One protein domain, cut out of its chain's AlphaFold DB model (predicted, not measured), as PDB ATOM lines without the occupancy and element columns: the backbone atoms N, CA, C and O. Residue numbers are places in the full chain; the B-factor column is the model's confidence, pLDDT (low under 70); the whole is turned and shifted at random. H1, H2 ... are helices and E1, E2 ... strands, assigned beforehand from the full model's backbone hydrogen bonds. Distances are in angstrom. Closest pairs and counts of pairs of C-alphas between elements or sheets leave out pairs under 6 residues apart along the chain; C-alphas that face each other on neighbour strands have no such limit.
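Overview. This is residues 4 to 28 and 47 to 125 of the 404 residues of an uncharacterized protein of Halosimplex rubrum (UniProt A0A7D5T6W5). A small barrel of six strands, E1 to E6, closes into a ring, with one helix, H2, packed along its outside. A second helix, H1, leaves the barrel as an arm, and its residues 20 to 28 stick out free. The printed part has 104 residues, with the named elements in the order E1, E2, H1, E3, H2, E4, E5, E6; the class is mixed, helices and strands. Round the ring run E1, E2, E3, E6, E5, E4 and back to E1, with each neighbour pair antiparallel. The whole is compact, with a radius of gyration of the C-alphas of 14.2 A and spans of 40 by 35 by 29 A.

Arrangement. In the barrel, E6, residues 113 to 124, has E3, residues 49 to 57, on one side, with N 54 and O 116 at 2.8 A, and E5, residues 94 to 99, on the other side, with N 97 and O 121 at 2.9 A. E6 bends by 53 degrees at residue 121. E4, residues 80 to 83, forms a hairpin with E5, with N 80 and O 96 at 2.9 A. E4, E5 and E6 are a meander, each strand the antiparallel neighbour of the one before. E1, residues 4 to 6, is the neighbour of E4, with N 5 and O 83 at 2.9 A, and forms a hairpin with E2, residues 9 to 13, with N 9 and O 6 at 2.8 A. E2 and E3 are antiparallel neighbours in the ring with no N and O pair within hydrogen-bond range; C-alphas 13 and 54, which face each other, are 5.6 A apart. H2, residues 61 to 72, is on the barrel and outside it, at a height over the sheet of 7.7 A. It lies over E3, at 11 degrees on the local plane, along the strands. The closest C-alphas of H2 and E6, Ala 61 and His 114, are 6.2 A apart. H1, residues 18 to 28, is only just on the barrel, with 5 pairs of C-alphas within 10 A, and is apart from H2. In H1 and H2 every O i to N i+4 pair is within hydrogen-bond range.

Along the chain. E1 begins at C-alpha 4, (13.803, 135.402, 28.725), and E6 ends at C-alpha 124, (2.755, 135.704, 41.798). From first to last C-alpha, E6 measures 30.9 A, E3 25.1 A, H2 16.6 A, E5 15.4 A and H1 14.9 A.

Size, cuts and confidence. Residues 29 to 46 are not printed, and C-alphas 28 and 47 are 23.8 A apart across the cut. The link from E5 to E6 is long; within it, residues 105 to 106 pair with residues 114 to 115 of E6. The mean pLDDT of the printed part is 71.8, and 46 residues are under 70, among them residues 12 to 28.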
ATOM      1  N   ARG A   4      14.227 135.453  27.332       81.94
ATOM      2  CA  ARG A   4      13.803 135.402  28.725       81.94
ATOM      3  C   ARG A   4      14.530 134.280  29.438       81.94
ATOM      4  O   ARG A   4      15.087 133.375  28.816       81.94
ATOM      5  N   GLN A   5      14.558 134.388  30.748       86.06
ATOM      6  CA  GLN A   5      15.190 133.428  31.619       86.06
ATOM      7  C   GLN A   5      14.096 132.766  32.448       86.06
ATOM      8  O   GLN A   5      13.390 133.445  33.189       86.06
ATOM      9  N   LEU A   6      13.937 131.458  32.259       86.25
ATOM     10  CA  LEU A   6      13.135 130.599  33.118       86.25
ATOM     11  C   LEU A   6      14.099 129.919  34.077       86.25
ATOM     12  O   LEU A   6      14.893 129.067  33.677       86.25
ATOM     13  N   HIS A   7      14.078 130.349  35.328       88.50
ATOM     14  CA  HIS A   7      15.073 129.983  36.320       88.50
ATOM     15  C   HIS A   7      16.515 130.326  35.913       88.50
ATOM     16  O   HIS A   7      16.882 131.492  35.909       88.50
ATOM     17  N   ALA A   8      17.343 129.345  35.537       85.12
ATOM     18  CA  ALA A   8      18.672 129.559  34.945       85.12
ATOM     19  C   ALA A   8      18.707 129.314  33.431       85.12
ATOM     20  O   ALA A   8      19.742 129.487  32.786       85.12
ATOM     21  N   LEU A   9      17.598 128.848  32.862       83.31
ATOM     22  CA  LEU A   9      17.518 128.398  31.486       83.31
ATOM     23  C   LEU A   9      17.155 129.592  30.607       83.31
ATOM     24  O   LEU A   9      16.090 130.201  30.735       83.31
ATOM     25  N   ARG A  10      18.065 129.946  29.699       78.94
ATOM     26  CA  ARG A  10      17.816 130.981  28.694       78.94
ATOM     27  C   ARG A  10      16.927 130.403  27.605       78.94
ATOM     28  O   ARG A  10      17.353 129.525  26.857       78.94
ATOM     29  N   ILE A  11      15.713 130.925  27.500       72.00
ATOM     30  CA  ILE A  11      14.726 130.486  26.519       72.00
ATOM     31  C   ILE A  11      14.389 131.623  25.561       72.00
ATOM     32  O   ILE A  11      14.106 132.760  25.946       72.00
ATOM     33  N   GLY A  12      14.466 131.314  24.269       65.75
ATOM     34  CA  GLY A  12      14.028 132.221  23.226       65.75
ATOM     35  C   GLY A  12      12.518 132.104  23.048       65.75
ATOM     36  O   GLY A  12      12.003 131.029  22.736       65.75
ATOM     37  N   GLU A  13      11.805 133.214  23.214       60.38
ATOM     38  CA  GLU A  13      10.353 133.240  23.061       60.38
ATOM     39  C   GLU A  13       9.973 133.338  21.574       60.38
ATOM     40  O   GLU A  13      10.304 134.310  20.878       60.38
ATOM     41  N   LEU A  14       9.242 132.337  21.082       56.09
ATOM     42  CA  LEU A  14       8.453 132.451  19.862       56.09
ATOM     43  C   LEU A  14       6.995 132.608  20.274       56.09
ATOM     44  O   LEU A  14       6.298 131.635  20.539       56.09
ATOM     45  N   VAL A  15       6.517 133.852  20.307       43.28
ATOM     46  CA  VAL A  15       5.100 134.126  20.557       43.28
ATOM     47  C   VAL A  15       4.279 133.624  19.368       43.28
ATOM     48  O   VAL A  15       4.021 134.363  18.415       43.28
ATOM     49  N   GLN A  16       3.822 132.376  19.419       44.75
ATOM     50  CA  GLN A  16       2.605 132.005  18.714       44.75
ATOM     51  C   GLN A  16       1.436 132.356  19.627       44.75
ATOM     52  O   GLN A  16       1.133 131.660  20.587       44.75
ATOM     53  N   ASN A  17       0.772 133.474  19.328       37.25
ATOM     54  CA  ASN A  17      -0.530 133.820  19.902       37.25
ATOM     55  C   ASN A  17      -1.588 132.819  19.400       37.25
ATOM     56  O   ASN A  17      -2.464 133.158  18.597       37.25
ATOM     57  N   ASP A  18      -1.496 131.565  19.835       45.38
ATOM     58  CA  ASP A  18      -2.343 130.495  19.326       45.38
ATOM     59  C   ASP A  18      -3.759 130.574  19.912       45.38
ATOM     60  O   ASP A  18      -4.722 130.077  19.330       45.38
ATOM     61  N   SER A  19      -3.944 131.335  20.994       46.62
ATOM     62  CA  SER A  19      -5.239 131.554  21.649       46.62
ATOM     63  C   SER A  19      -6.280 132.240  20.752       46.62
ATOM     64  O   SER A  19      -7.471 131.944  20.859       46.62
ATOM     65  N   ARG A  20      -5.885 133.124  19.822       43.78
ATOM     66  CA  ARG A  20      -6.834 133.799  18.906       43.78
ATOM     67  C   ARG A  20      -7.117 132.990  17.645       43.78
ATOM     68  O   ARG A  20      -8.246 133.008  17.152       43.78
ATOM     69  N   THR A  21      -6.117 132.283  17.130       43.19
ATOM     70  CA  THR A  21      -6.241 131.495  15.897       43.19
ATOM     71  C   THR A  21      -6.992 130.197  16.161       43.19
ATOM     72  O   THR A  21      -7.901 129.866  15.403       43.19
ATOM     73  N   SER A  22      -6.716 129.523  17.281       47.88
ATOM     74  CA  SER A  22      -7.479 128.353  17.720       47.88
ATOM     75  C   SER A  22      -8.919 128.716  18.108       47.88
ATOM     76  O   SER A  22      -9.829 128.017  17.674       47.88
ATOM     77  N   LYS A  23      -9.175 129.853  18.784       42.16
ATOM     78  CA  LYS A  23     -10.549 130.356  19.019       42.16
ATOM     79  C   LYS A  23     -11.296 130.639  17.714       42.16
ATOM     80  O   LYS A  23     -12.427 130.193  17.563       42.16
ATOM     81  N   ARG A  24     -10.676 131.309  16.735       51.50
ATOM     82  CA  ARG A  24     -11.314 131.576  15.428       51.50
ATOM     83  C   ARG A  24     -11.528 130.313  14.604       51.50
ATOM     84  O   ARG A  24     -12.566 130.190  13.967       51.50
ATOM     85  N   ARG A  25     -10.583 129.372  14.628       52.66
ATOM     86  CA  ARG A  25     -10.692 128.103  13.900       52.66
ATOM     87  C   ARG A  25     -11.746 127.192  14.544       52.66
ATOM     88  O   ARG A  25     -12.562 126.647  13.821       52.66
ATOM     89  N   ARG A  26     -11.833 127.138  15.881       48.81
ATOM     90  CA  ARG A  26     -12.890 126.414  16.616       48.81
ATOM     91  C   ARG A  26     -14.268 127.063  16.464       48.81
ATOM     92  O   ARG A  26     -15.231 126.338  16.268       48.81
ATOM     93  N   MET A  27     -14.372 128.396  16.460       53.91
ATOM     94  CA  MET A  27     -15.630 129.091  16.136       53.91
ATOM     95  C   MET A  27     -16.045 128.882  14.674       53.91
ATOM     96  O   MET A  27     -17.229 128.744  14.394       53.91
ATOM     97  N   ALA A  28     -15.088 128.814  13.744       53.03
ATOM     98  CA  ALA A  28     -15.371 128.513  12.341       53.03
ATOM     99  C   ALA A  28     -15.804 127.049  12.134       53.03
ATOM    100  O   ALA A  28     -16.701 126.797  11.338       53.03
ATOM    101  N   ALA A  47      -7.879 131.685  34.302       46.91
ATOM    102  CA  ALA A  47      -7.341 133.037  34.295       46.91
ATOM    103  C   ALA A  47      -5.950 133.043  34.950       46.91
ATOM    104  O   ALA A  47      -5.849 132.803  36.144       46.91
ATOM    105  N   GLY A  48      -4.903 133.343  34.175       56.59
ATOM    106  CA  GLY A  48      -3.510 133.372  34.651       56.59
ATOM    107  C   GLY A  48      -2.587 132.386  33.931       56.59
ATOM    108  O   GLY A  48      -1.372 132.548  33.967       56.59
ATOM    109  N   GLU A  49      -3.150 131.427  33.195       59.62
ATOM    110  CA  GLU A  49      -2.365 130.433  32.470       59.62
ATOM    111  C   GLU A  49      -1.905 130.948  31.106       59.62
ATOM    112  O   GLU A  49      -2.683 131.479  30.298       59.62
ATOM    113  N   GLN A  50      -0.623 130.748  30.819       63.44
ATOM    114  CA  GLN A  50      -0.019 131.096  29.544       63.44
ATOM    115  C   GLN A  50       0.652 129.853  28.952       63.44
ATOM    116  O   GLN A  50       1.634 129.329  29.469       63.44
ATOM    117  N   GLY A  51       0.090 129.356  27.847       61.03
ATOM    118  CA  GLY A  51       0.726 128.316  27.045       61.03
ATOM    119  C   GLY A  51       1.821 128.928  26.182       61.03
ATOM    120  O   GLY A  51       1.554 129.869  25.427       61.03
ATOM    121  N   PHE A  52       3.031 128.386  26.268       64.31
ATOM    122  CA  PHE A  52       4.178 128.884  25.531       64.31
ATOM    123  C   PHE A  52       4.806 127.789  24.673       64.31
ATOM    124  O   PHE A  52       4.968 126.647  25.094       64.31
ATOM    125  N   GLN A  53       5.198 128.178  23.458       64.12
ATOM    126  CA  GLN A  53       6.064 127.366  22.612       64.12
ATOM    127  C   GLN A  53       7.456 127.987  22.620       64.12
ATOM    128  O   GLN A  53       7.652 129.118  22.163       64.12
ATOM    129  N   TYR A  54       8.430 127.242  23.114       65.62
ATOM    130  CA  TYR A  54       9.819 127.661  23.163       65.62
ATOM    131  C   TYR A  54      10.639 126.944  22.109       65.62
ATOM    132  O   TYR A  54      10.370 125.804  21.725       65.62
ATOM    133  N   MET A  55      11.669 127.642  21.644       64.75
ATOM    134  CA  MET A  55      12.678 127.066  20.778       64.75
ATOM    135  C   MET A  55      14.029 127.203  21.455       64.75
ATOM    136  O   MET A  55      14.493 128.314  21.723       64.75
ATOM    137  N   VAL A  56      14.656 126.063  21.706       64.44
ATOM    138  CA  VAL A  56      16.045 126.005  22.136       64.44
ATOM    139  C   VAL A  56      16.890 125.768  20.896       64.44
ATOM    140  O   VAL A  56      16.650 124.814  20.154       64.44
ATOM    141  N   VAL A  57      17.850 126.658  20.655       62.59
ATOM    142  CA  VAL A  57      18.748 126.598  19.499       62.59
ATOM    143  C   VAL A  57      20.190 126.517  19.983       62.59
ATOM    144  O   VAL A  57      20.587 127.288  20.852       62.59
ATOM    145  N   GLY A  58      20.978 125.614  19.405       67.94
ATOM    146  CA  GLY A  58      22.418 125.508  19.653       67.94
ATOM    147  C   GLY A  58      22.910 124.069  19.791       67.94
ATOM    148  O   GLY A  58      22.125 123.130  19.859       67.94
ATOM    149  N   GLY A  59      24.233 123.893  19.860       65.31
ATOM    150  CA  GLY A  59      24.868 122.568  19.963       65.31
ATOM    151  C   GLY A  59      24.562 121.795  21.255       65.31
ATOM    152  O   GLY A  59      24.841 120.603  21.320       65.31
ATOM    153  N   TYR A  60      23.977 122.457  22.259       73.69
ATOM    154  CA  TYR A  60      23.540 121.865  23.531       73.69
ATOM    155  C   TYR A  60      22.026 122.005  23.744       73.69
ATOM    156  O   TYR A  60      21.548 121.957  24.874       73.69
ATOM    157  N   ALA A  61      21.263 122.199  22.662       73.44
ATOM    158  CA  ALA A  61      19.821 122.397  22.745       73.44
ATOM    159  C   ALA A  61      19.087 121.201  23.371       73.44
ATOM    160  O   ALA A  61      18.107 121.407  24.083       73.44
ATOM    161  N   SER A  62      19.589 119.982  23.157       78.69
ATOM    162  CA  SER A  62      19.065 118.770  23.789       78.69
ATOM    163  C   SER A  62      19.224 118.788  25.311       78.69
ATOM    164  O   SER A  62      18.257 118.512  26.008       78.69
ATOM    165  N   LEU A  63      20.389 119.192  25.832       82.94
ATOM    166  CA  LEU A  63      20.645 119.266  27.278       82.94
ATOM    167  C   LEU A  63      19.718 120.273  27.960       82.94
ATOM    168  O   LEU A  63      19.124 119.979  28.992       82.94
ATOM    169  N   THR A  64      19.557 121.454  27.363       81.38
ATOM    170  CA  THR A  64      18.621 122.459  27.879       81.38
ATOM    171  C   THR A  64      17.176 121.974  27.785       81.38
ATOM    172  O   THR A  64      16.399 122.255  28.688       81.38
ATOM    173  N   ALA A  65      16.800 121.255  26.722       80.88
ATOM    174  CA  ALA A  65      15.455 120.702  26.587       80.88
ATOM    175  C   ALA A  65      15.145 119.681  27.686       80.88
ATOM    176  O   ALA A  65      14.136 119.839  28.366       80.88
ATOM    177  N   THR A  66      16.047 118.726  27.923       86.56
ATOM    178  CA  THR A  66      15.938 117.771  29.034       86.56
ATOM    179  C   THR A  66      15.851 118.489  30.380       86.56
ATOM    180  O   THR A  66      14.975 118.185  31.179       86.56
ATOM    181  N   ALA A  67      16.676 119.515  30.605       87.88
ATOM    182  CA  ALA A  67      16.627 120.297  31.838       87.88
ATOM    183  C   ALA A  67      15.282 121.030  32.036       87.88
ATOM    184  O   ALA A  67      14.822 121.161  33.166       87.88
ATOM    185  N   VAL A  68      14.640 121.518  30.965       85.88
ATOM    186  CA  VAL A  68      13.291 122.112  31.052       85.88
ATOM    187  C   VAL A  68      12.245 121.046  31.386       85.88
ATOM    188  O   VAL A  68      11.402 121.298  32.242       85.88
ATOM    189  N   GLU A  69      12.294 119.882  30.733       84.94
ATOM    190  CA  GLU A  69      11.366 118.774  31.004       84.94
ATOM    191  C   GLU A  69      11.475 118.293  32.454       84.94
ATOM    192  O   GLU A  69      10.470 118.135  33.140       84.94
ATOM    193  N   GLU A  70      12.696 118.130  32.960       90.31
ATOM    194  CA  GLU A  70      12.911 117.744  34.353       90.31
ATOM    195  C   GLU A  70      12.453 118.809  35.337       90.31
ATOM    196  O   GLU A  70      11.896 118.467  36.375       90.31
ATOM    197  N   LEU A  71      12.669 120.089  35.022       89.38
ATOM    198  CA  LEU A  71      12.195 121.180  35.867       89.38
ATOM    199  C   LEU A  71      10.662 121.209  35.932       89.38
ATOM    200  O   LEU A  71      10.120 121.503  36.990       89.38
ATOM    201  N   ALA A  72       9.971 120.877  34.837       85.81
ATOM    202  CA  ALA A  72       8.511 120.763  34.813       85.81
ATOM    203  C   ALA A  72       7.994 119.611  35.693       85.81
ATOM    204  O   ALA A  72       6.962 119.747  36.343       85.81
ATOM    205  N   GLY A  73       8.730 118.497  35.752       84.25
ATOM    206  CA  GLY A  73       8.400 117.345  36.598       84.25
ATOM    207  C   GLY A  73       8.921 117.424  38.042       84.25
ATOM    208  O   GLY A  73       8.684 116.502  38.829       84.25
ATOM    209  N   ALA A  74       9.657 118.476  38.413       86.19
ATOM    210  CA  ALA A  74      10.331 118.569  39.705       86.19
ATOM    211  C   ALA A  74       9.354 118.942  40.833       86.19
ATOM    212  O   ALA A  74       9.070 120.109  41.077       86.19
ATOM    213  N   SER A  75       8.885 117.952  41.595       84.00
ATOM    214  CA  SER A  75       7.934 118.171  42.701       84.00
ATOM    215  C   SER A  75       8.503 118.936  43.906       84.00
ATOM    216  O   SER A  75       7.752 119.485  44.708       84.00
ATOM    217  N   THR A  76       9.826 118.964  44.058       86.00
ATOM    218  CA  THR A  76      10.551 119.635  45.148       86.00
ATOM    219  C   THR A  76      10.902 121.086  44.832       86.00
ATOM    220  O   THR A  76      11.338 121.817  45.724       86.00
ATOM    221  N   ILE A  77      10.734 121.510  43.579       88.69
ATOM    222  CA  ILE A  77      10.967 122.878  43.130       88.69
ATOM    223  C   ILE A  77       9.600 123.476  42.814       88.69
ATOM    224  O   ILE A  77       8.950 123.091  41.852       88.69
ATOM    225  N   GLY A  78       9.156 124.409  43.657       87.12
ATOM    226  CA  GLY A  78       7.914 125.144  43.426       87.12
ATOM    227  C   GLY A  78       8.060 126.196  42.323       87.12
ATOM    228  O   GLY A  78       8.803 126.040  41.356       87.12
ATOM    229  N   ALA A  79       7.378 127.327  42.488       92.12
ATOM    230  CA  ALA A  79       7.422 128.392  41.496       92.12
ATOM    231  C   ALA A  79       8.840 128.977  41.305       92.12
ATOM    232  O   ALA A  79       9.518 129.391  42.256       92.12
ATOM    233  N   VAL A  80       9.265 129.078  40.048       93.19
ATOM    234  CA  VAL A  80      10.576 129.587  39.618       93.19
ATOM    235  C   VAL A  80      10.448 130.972  38.981       93.19
ATOM    236  O   VAL A  80       9.372 131.324  38.491       93.19
ATOM    237  N   PRO A  81      11.510 131.796  38.981       93.75
ATOM    238  CA  PRO A  81      11.438 133.101  38.345       93.75
ATOM    239  C   PRO A  81      11.365 132.947  36.820       93.75
ATOM    240  O   PRO A  81      12.122 132.187  36.215       93.75
ATOM    241  N   TYR A  82      10.486 133.719  36.189       91.25
ATOM    242  CA  TYR A  82      10.469 133.937  34.747       91.25
ATOM    243  C   TYR A  82      10.563 135.434  34.495       91.25
ATOM    244  O   TYR A  82       9.623 136.180  34.767       91.25
ATOM    245  N   ALA A  83      11.712 135.881  33.997       90.69
ATOM    246  CA  ALA A  83      11.976 137.303  33.817       90.69
ATOM    247  C   ALA A  83      12.843 137.584  32.591       90.69
ATOM    248  O   ALA A  83      13.560 136.714  32.085       90.69
ATOM    249  N   SER A  84      12.782 138.816  32.090       87.81
ATOM    250  CA  SER A  84      13.690 139.274  31.039       87.81
ATOM    251  C   SER A  84      15.003 139.797  31.636       87.81
ATOM    252  O   SER A  84      14.972 140.803  32.343       87.81
ATOM    253  N   PRO A  85      16.175 139.225  31.284       81.56
ATOM    254  CA  PRO A  85      17.464 139.736  31.762       81.56
ATOM    255  C   PRO A  85      17.761 141.182  31.339       81.56
ATOM    256  O   PRO A  85      18.561 141.863  31.965       81.56
ATOM    257  N   SER A  86      17.129 141.663  30.265       81.06
ATOM    258  CA  SER A  86      17.266 143.041  29.780       81.06
ATOM    259  C   SER A  86      16.228 144.005  30.368       81.06
ATOM    260  O   SER A  86      16.180 145.164  29.954       81.06
ATOM    261  N   GLY A  87      15.360 143.535  31.274       77.62
ATOM    262  CA  GLY A  87      14.241 144.309  31.819       77.62
ATOM    263  C   GLY A  87      13.144 144.617  30.793       77.62
ATOM    264  O   GLY A  87      12.343 145.533  30.986       77.62
ATOM    265  N   SER A  88      13.120 143.898  29.666       77.56
ATOM    266  CA  SER A  88      12.099 144.089  28.637       77.56
ATOM    267  C   SER A  88      10.790 143.380  29.005       77.56
ATOM    268  O   SER A  88      10.789 142.216  29.393       77.56
ATOM    269  N   ASP A  89       9.665 144.083  28.839       77.25
ATOM    270  CA  ASP A  89       8.323 143.598  29.203       77.25
ATOM    271  C   ASP A  89       8.190 143.170  30.684       77.25
ATOM    272  O   ASP A  89       7.833 142.028  30.971       77.25
ATOM    273  N   PRO A  90       8.443 144.077  31.651       82.88
ATOM    274  CA  PRO A  90       8.422 143.740  33.078       82.88
ATOM    275  C   PRO A  90       7.031 143.341  33.594       82.88
ATOM    276  O   PRO A  90       6.899 142.860  34.713       82.88
ATOM    277  N   GLN A  91       5.974 143.540  32.796       83.88
ATOM    278  CA  GLN A  91       4.608 143.149  33.154       83.88
ATOM    279  C   GLN A  91       4.411 141.631  33.194       83.88
ATOM    280  O   GLN A  91       3.411 141.177  33.738       83.88
ATOM    281  N   ARG A  92       5.335 140.864  32.610       84.94
ATOM    282  CA  ARG A  92       5.333 139.396  32.635       84.94
ATOM    283  C   ARG A  92       6.440 138.824  33.522       84.94
ATOM    284  O   ARG A  92       6.795 137.658  33.369       84.94
ATOM    285  N   ASP A  93       7.079 139.654  34.342       91.12
ATOM    286  CA  ASP A  93       8.132 139.198  35.244       91.12
ATOM    287  C   ASP A  93       7.508 138.744  36.565       91.12
ATOM    288  O   ASP A  93       6.908 139.536  37.301       91.12
ATOM    289  N   GLY A  94       7.670 137.466  36.880       93.19
ATOM    290  CA  GLY A  94       6.932 136.830  37.962       93.19
ATOM    291  C   GLY A  94       7.522 135.498  38.386       93.19
ATOM    292  O   GLY A  94       8.529 135.029  37.852       93.19
ATOM    293  N   TYR A  95       6.853 134.897  39.354       94.56
ATOM    294  CA  TYR A  95       7.038 133.527  39.779       94.56
ATOM    295  C   TYR A  95       6.008 132.653  39.087       94.56
ATOM    296  O   TYR A  95       4.815 132.947  39.133       94.56
ATOM    297  N   TYR A  96       6.481 131.593  38.443       92.38
ATOM    298  CA  TYR A  96       5.644 130.706  37.652       92.38
ATOM    299  C   TYR A  96       5.857 129.261  38.072       92.38
ATOM    300  O   TYR A  96       6.995 128.823  38.260       92.38
ATOM    301  N   VAL A  97       4.757 128.528  38.178       89.56
ATOM    302  CA  VAL A  97       4.757 127.067  38.209       89.56
ATOM    303  C   VAL A  97       4.760 126.574  36.767       89.56
ATOM    304  O   VAL A  97       4.104 127.157  35.897       89.56
ATOM    305  N   ILE A  98       5.549 125.538  36.504       85.25
ATOM    306  CA  ILE A  98       5.583 124.878  35.205       85.25
ATOM    307  C   ILE A  98       4.664 123.668  35.308       85.25
ATOM    308  O   ILE A  98       4.922 122.776  36.110       85.25
ATOM    309  N   ASP A  99       3.602 123.644  34.512       75.56
ATOM    310  CA  ASP A  99       2.710 122.491  34.468       75.56
ATOM    311  C   ASP A  99       3.261 121.438  33.500       75.56
ATOM    312  O   ASP A  99       3.520 121.718  32.321       75.56
ATOM    313  N   ASP A 100       3.394 120.210  34.006       62.34
ATOM    314  CA  ASP A 100       3.767 119.003  33.261       62.34
ATOM    315  C   ASP A 100       2.593 118.520  32.392       62.34
ATOM    316  O   ASP A 100       1.949 117.510  32.664       62.34
ATOM    317  N   ASP A 101       2.229 119.299  31.371       49.53
ATOM    318  CA  ASP A 101       1.175 118.902  30.428       49.53
ATOM    319  C   ASP A 101       1.729 118.489  29.055       49.53
ATOM    320  O   ASP A 101       0.969 117.997  28.227       49.53
ATOM    321  N   GLN A 102       3.024 118.644  28.732       50.97
ATOM    322  CA  GLN A 102       3.492 118.338  27.368       50.97
ATOM    323  C   GLN A 102       4.967 117.905  27.229       50.97
ATOM    324  O   GLN A 102       5.888 118.449  27.819       50.97
ATOM    325  N   SER A 103       5.147 116.944  26.318       49.91
ATOM    326  CA  SER A 103       6.414 116.360  25.836       49.91
ATOM    327  C   SER A 103       7.246 117.322  24.972       49.91
ATOM    328  O   SER A 103       6.705 117.902  24.022       49.91
ATOM    329  N   ALA A 104       8.570 117.415  25.179       53.53
ATOM    330  CA  ALA A 104       9.457 117.976  24.162       53.53
ATOM    331  C   ALA A 104       9.369 117.112  22.910       53.53
ATOM    332  O   ALA A 104       9.503 115.886  22.946       53.53
ATOM    333  N   ARG A 105       9.168 117.745  21.755       53.06
ATOM    334  CA  ARG A 105       9.210 117.028  20.481       53.06
ATOM    335  C   ARG A 105      10.404 117.528  19.688       53.06
ATOM    336  O   ARG A 105      10.393 118.692  19.269       53.06
ATOM    337  N   PRO A 106      11.420 116.681  19.434       50.31
ATOM    338  CA  PRO A 106      12.474 117.057  18.512       50.31
ATOM    339  C   PRO A 106      11.836 117.361  17.155       50.31
ATOM    340  O   PRO A 106      10.978 116.619  16.660       50.31
ATOM    341  N   ILE A 107      12.226 118.478  16.544       53.56
ATOM    342  CA  ILE A 107      11.861 118.718  15.153       53.56
ATOM    343  C   ILE A 107      12.714 117.739  14.350       53.56
ATOM    344  O   ILE A 107      13.937 117.814  14.393       53.56
ATOM    345  N   ALA A 108      12.063 116.816  13.633       45.09
ATOM    346  CA  ALA A 108      12.658 115.641  12.982       45.09
ATOM    347  C   ALA A 108      13.780 115.921  11.949       45.09
ATOM    348  O   ALA A 108      14.207 115.008  11.248       45.09
ATOM    349  N   SER A 109      14.251 117.162  11.820       46.44
ATOM    350  CA  SER A 109      15.292 117.575  10.884       46.44
ATOM    351  C   SER A 109      16.559 118.155  11.524       46.44
ATOM    352  O   SER A 109      17.452 118.511  10.758       46.44
ATOM    353  N   SER A 110      16.680 118.298  12.856       54.44
ATOM    354  CA  SER A 110      17.933 118.812  13.445       54.44
ATOM    355  C   SER A 110      18.124 118.589  14.953       54.44
ATOM    356  O   SER A 110      17.275 119.009  15.733       54.44
ATOM    357  N   ASP A 111      19.312 118.128  15.356       61.47
ATOM    358  CA  ASP A 111      19.768 118.055  16.765       61.47
ATOM    359  C   ASP A 111      20.066 119.433  17.392       61.47
ATOM    360  O   ASP A 111      20.341 119.557  18.582       61.47
ATOM    361  N   ILE A 112      20.045 120.491  16.581       64.44
ATOM    362  CA  ILE A 112      20.364 121.864  16.997       64.44
ATOM    363  C   ILE A 112      19.129 122.701  17.336       64.44
ATOM    364  O   ILE A 112      19.290 123.830  17.796       64.44
ATOM    365  N   VAL A 113      17.915 122.198  17.078       68.06
ATOM    366  CA  VAL A 113      16.661 122.914  17.349       68.06
ATOM    367  C   VAL A 113      15.662 121.982  18.020       68.06
ATOM    368  O   VAL A 113      15.137 121.060  17.396       68.06
ATOM    369  N   HIS A 114      15.341 122.284  19.273       69.25
ATOM    370  CA  HIS A 114      14.305 121.595  20.036       69.25
ATOM    371  C   HIS A 114      13.122 122.535  20.247       69.25
ATOM    372  O   HIS A 114      13.305 123.690  20.641       69.25
ATOM    373  N   ARG A 115      11.908 122.046  19.966       70.88
ATOM    374  CA  ARG A 115      10.678 122.757  20.314       70.88
ATOM    375  C   ARG A 115      10.094 122.145  21.578       70.88
ATOM    376  O   ARG A 115       9.856 120.939  21.631       70.88
ATOM    377  N   LEU A 116       9.858 123.010  22.550       69.19
ATOM    378  CA  LEU A 116       9.247 122.686  23.827       69.19
ATOM    379  C   LEU A 116       7.900 123.383  23.882       69.19
ATOM    380  O   LEU A 116       7.825 124.587  23.647       69.19
ATOM    381  N   ASP A 117       6.857 122.631  24.182       73.81
ATOM    382  CA  ASP A 117       5.559 123.188  24.522       73.81
ATOM    383  C   ASP A 117       5.445 123.036  26.039       73.81
ATOM    384  O   ASP A 117       5.430 121.913  26.520       73.81
ATOM    385  N   ILE A 118       5.447 124.135  26.795       73.69
ATOM    386  CA  ILE A 118       5.224 124.093  28.251       73.69
ATOM    387  C   ILE A 118       4.154 125.116  28.617       73.69
ATOM    388  O   ILE A 118       3.962 126.131  27.933       73.69
ATOM    389  N   ARG A 119       3.443 124.845  29.702       81.56
ATOM    390  CA  ARG A 119       2.447 125.754  30.255       81.56
ATOM    391  C   ARG A 119       3.020 126.355  31.525       81.56
ATOM    392  O   ARG A 119       3.555 125.638  32.363       81.56
ATOM    393  N   LEU A 120       2.952 127.677  31.616       84.06
ATOM    394  CA  LEU A 120       3.345 128.401  32.811       84.06
ATOM    395  C   LEU A 120       2.102 129.019  33.437       84.06
ATOM    396  O   LEU A 120       1.327 129.700  32.752       84.06
ATOM    397  N   THR A 121       1.969 128.822  34.738       88.25
ATOM    398  CA  THR A 121       0.899 129.389  35.552       88.25
ATOM    399  C   THR A 121       1.525 130.378  36.524       88.25
ATOM    400  O   THR A 121       2.458 130.036  37.248       88.25
ATOM    401  N   GLU A 122       1.096 131.642  36.459       90.50
ATOM    402  CA  GLU A 122       1.636 132.688  37.332       90.50
ATOM    403  C   GLU A 122       1.178 132.448  38.771       90.50
ATOM    404  O   GLU A 122      -0.011 132.525  39.066       90.50
ATOM    405  N   GLU A 123       2.136 132.202  39.657       92.62
ATOM    406  CA  GLU A 123       1.906 132.053  41.096       92.62
ATOM    407  C   GLU A 123       1.891 133.427  41.775       92.62
ATOM    408  O   GLU A 123       1.099 133.719  42.669       92.62
ATOM    409  N   GLY A 124       2.755 134.335  41.315       93.50
ATOM    410  CA  GLY A 124       2.755 135.704  41.798       93.50
ATOM    411  C   GLY A 124       3.968 136.510  41.376       93.50
ATOM    412  O   GLY A 124       4.673 136.192  40.429       93.50
ATOM    413  N   THR A 125       4.228 137.591  42.103       95.25
ATOM    414  CA  THR A 125       5.338 138.508  41.835       95.25
ATOM    415  C   THR A 125       6.056 138.848  43.132       95.25
ATOM    416  O   THR A 125       5.522 138.634  44.220       95.25
TER     417      THR A 125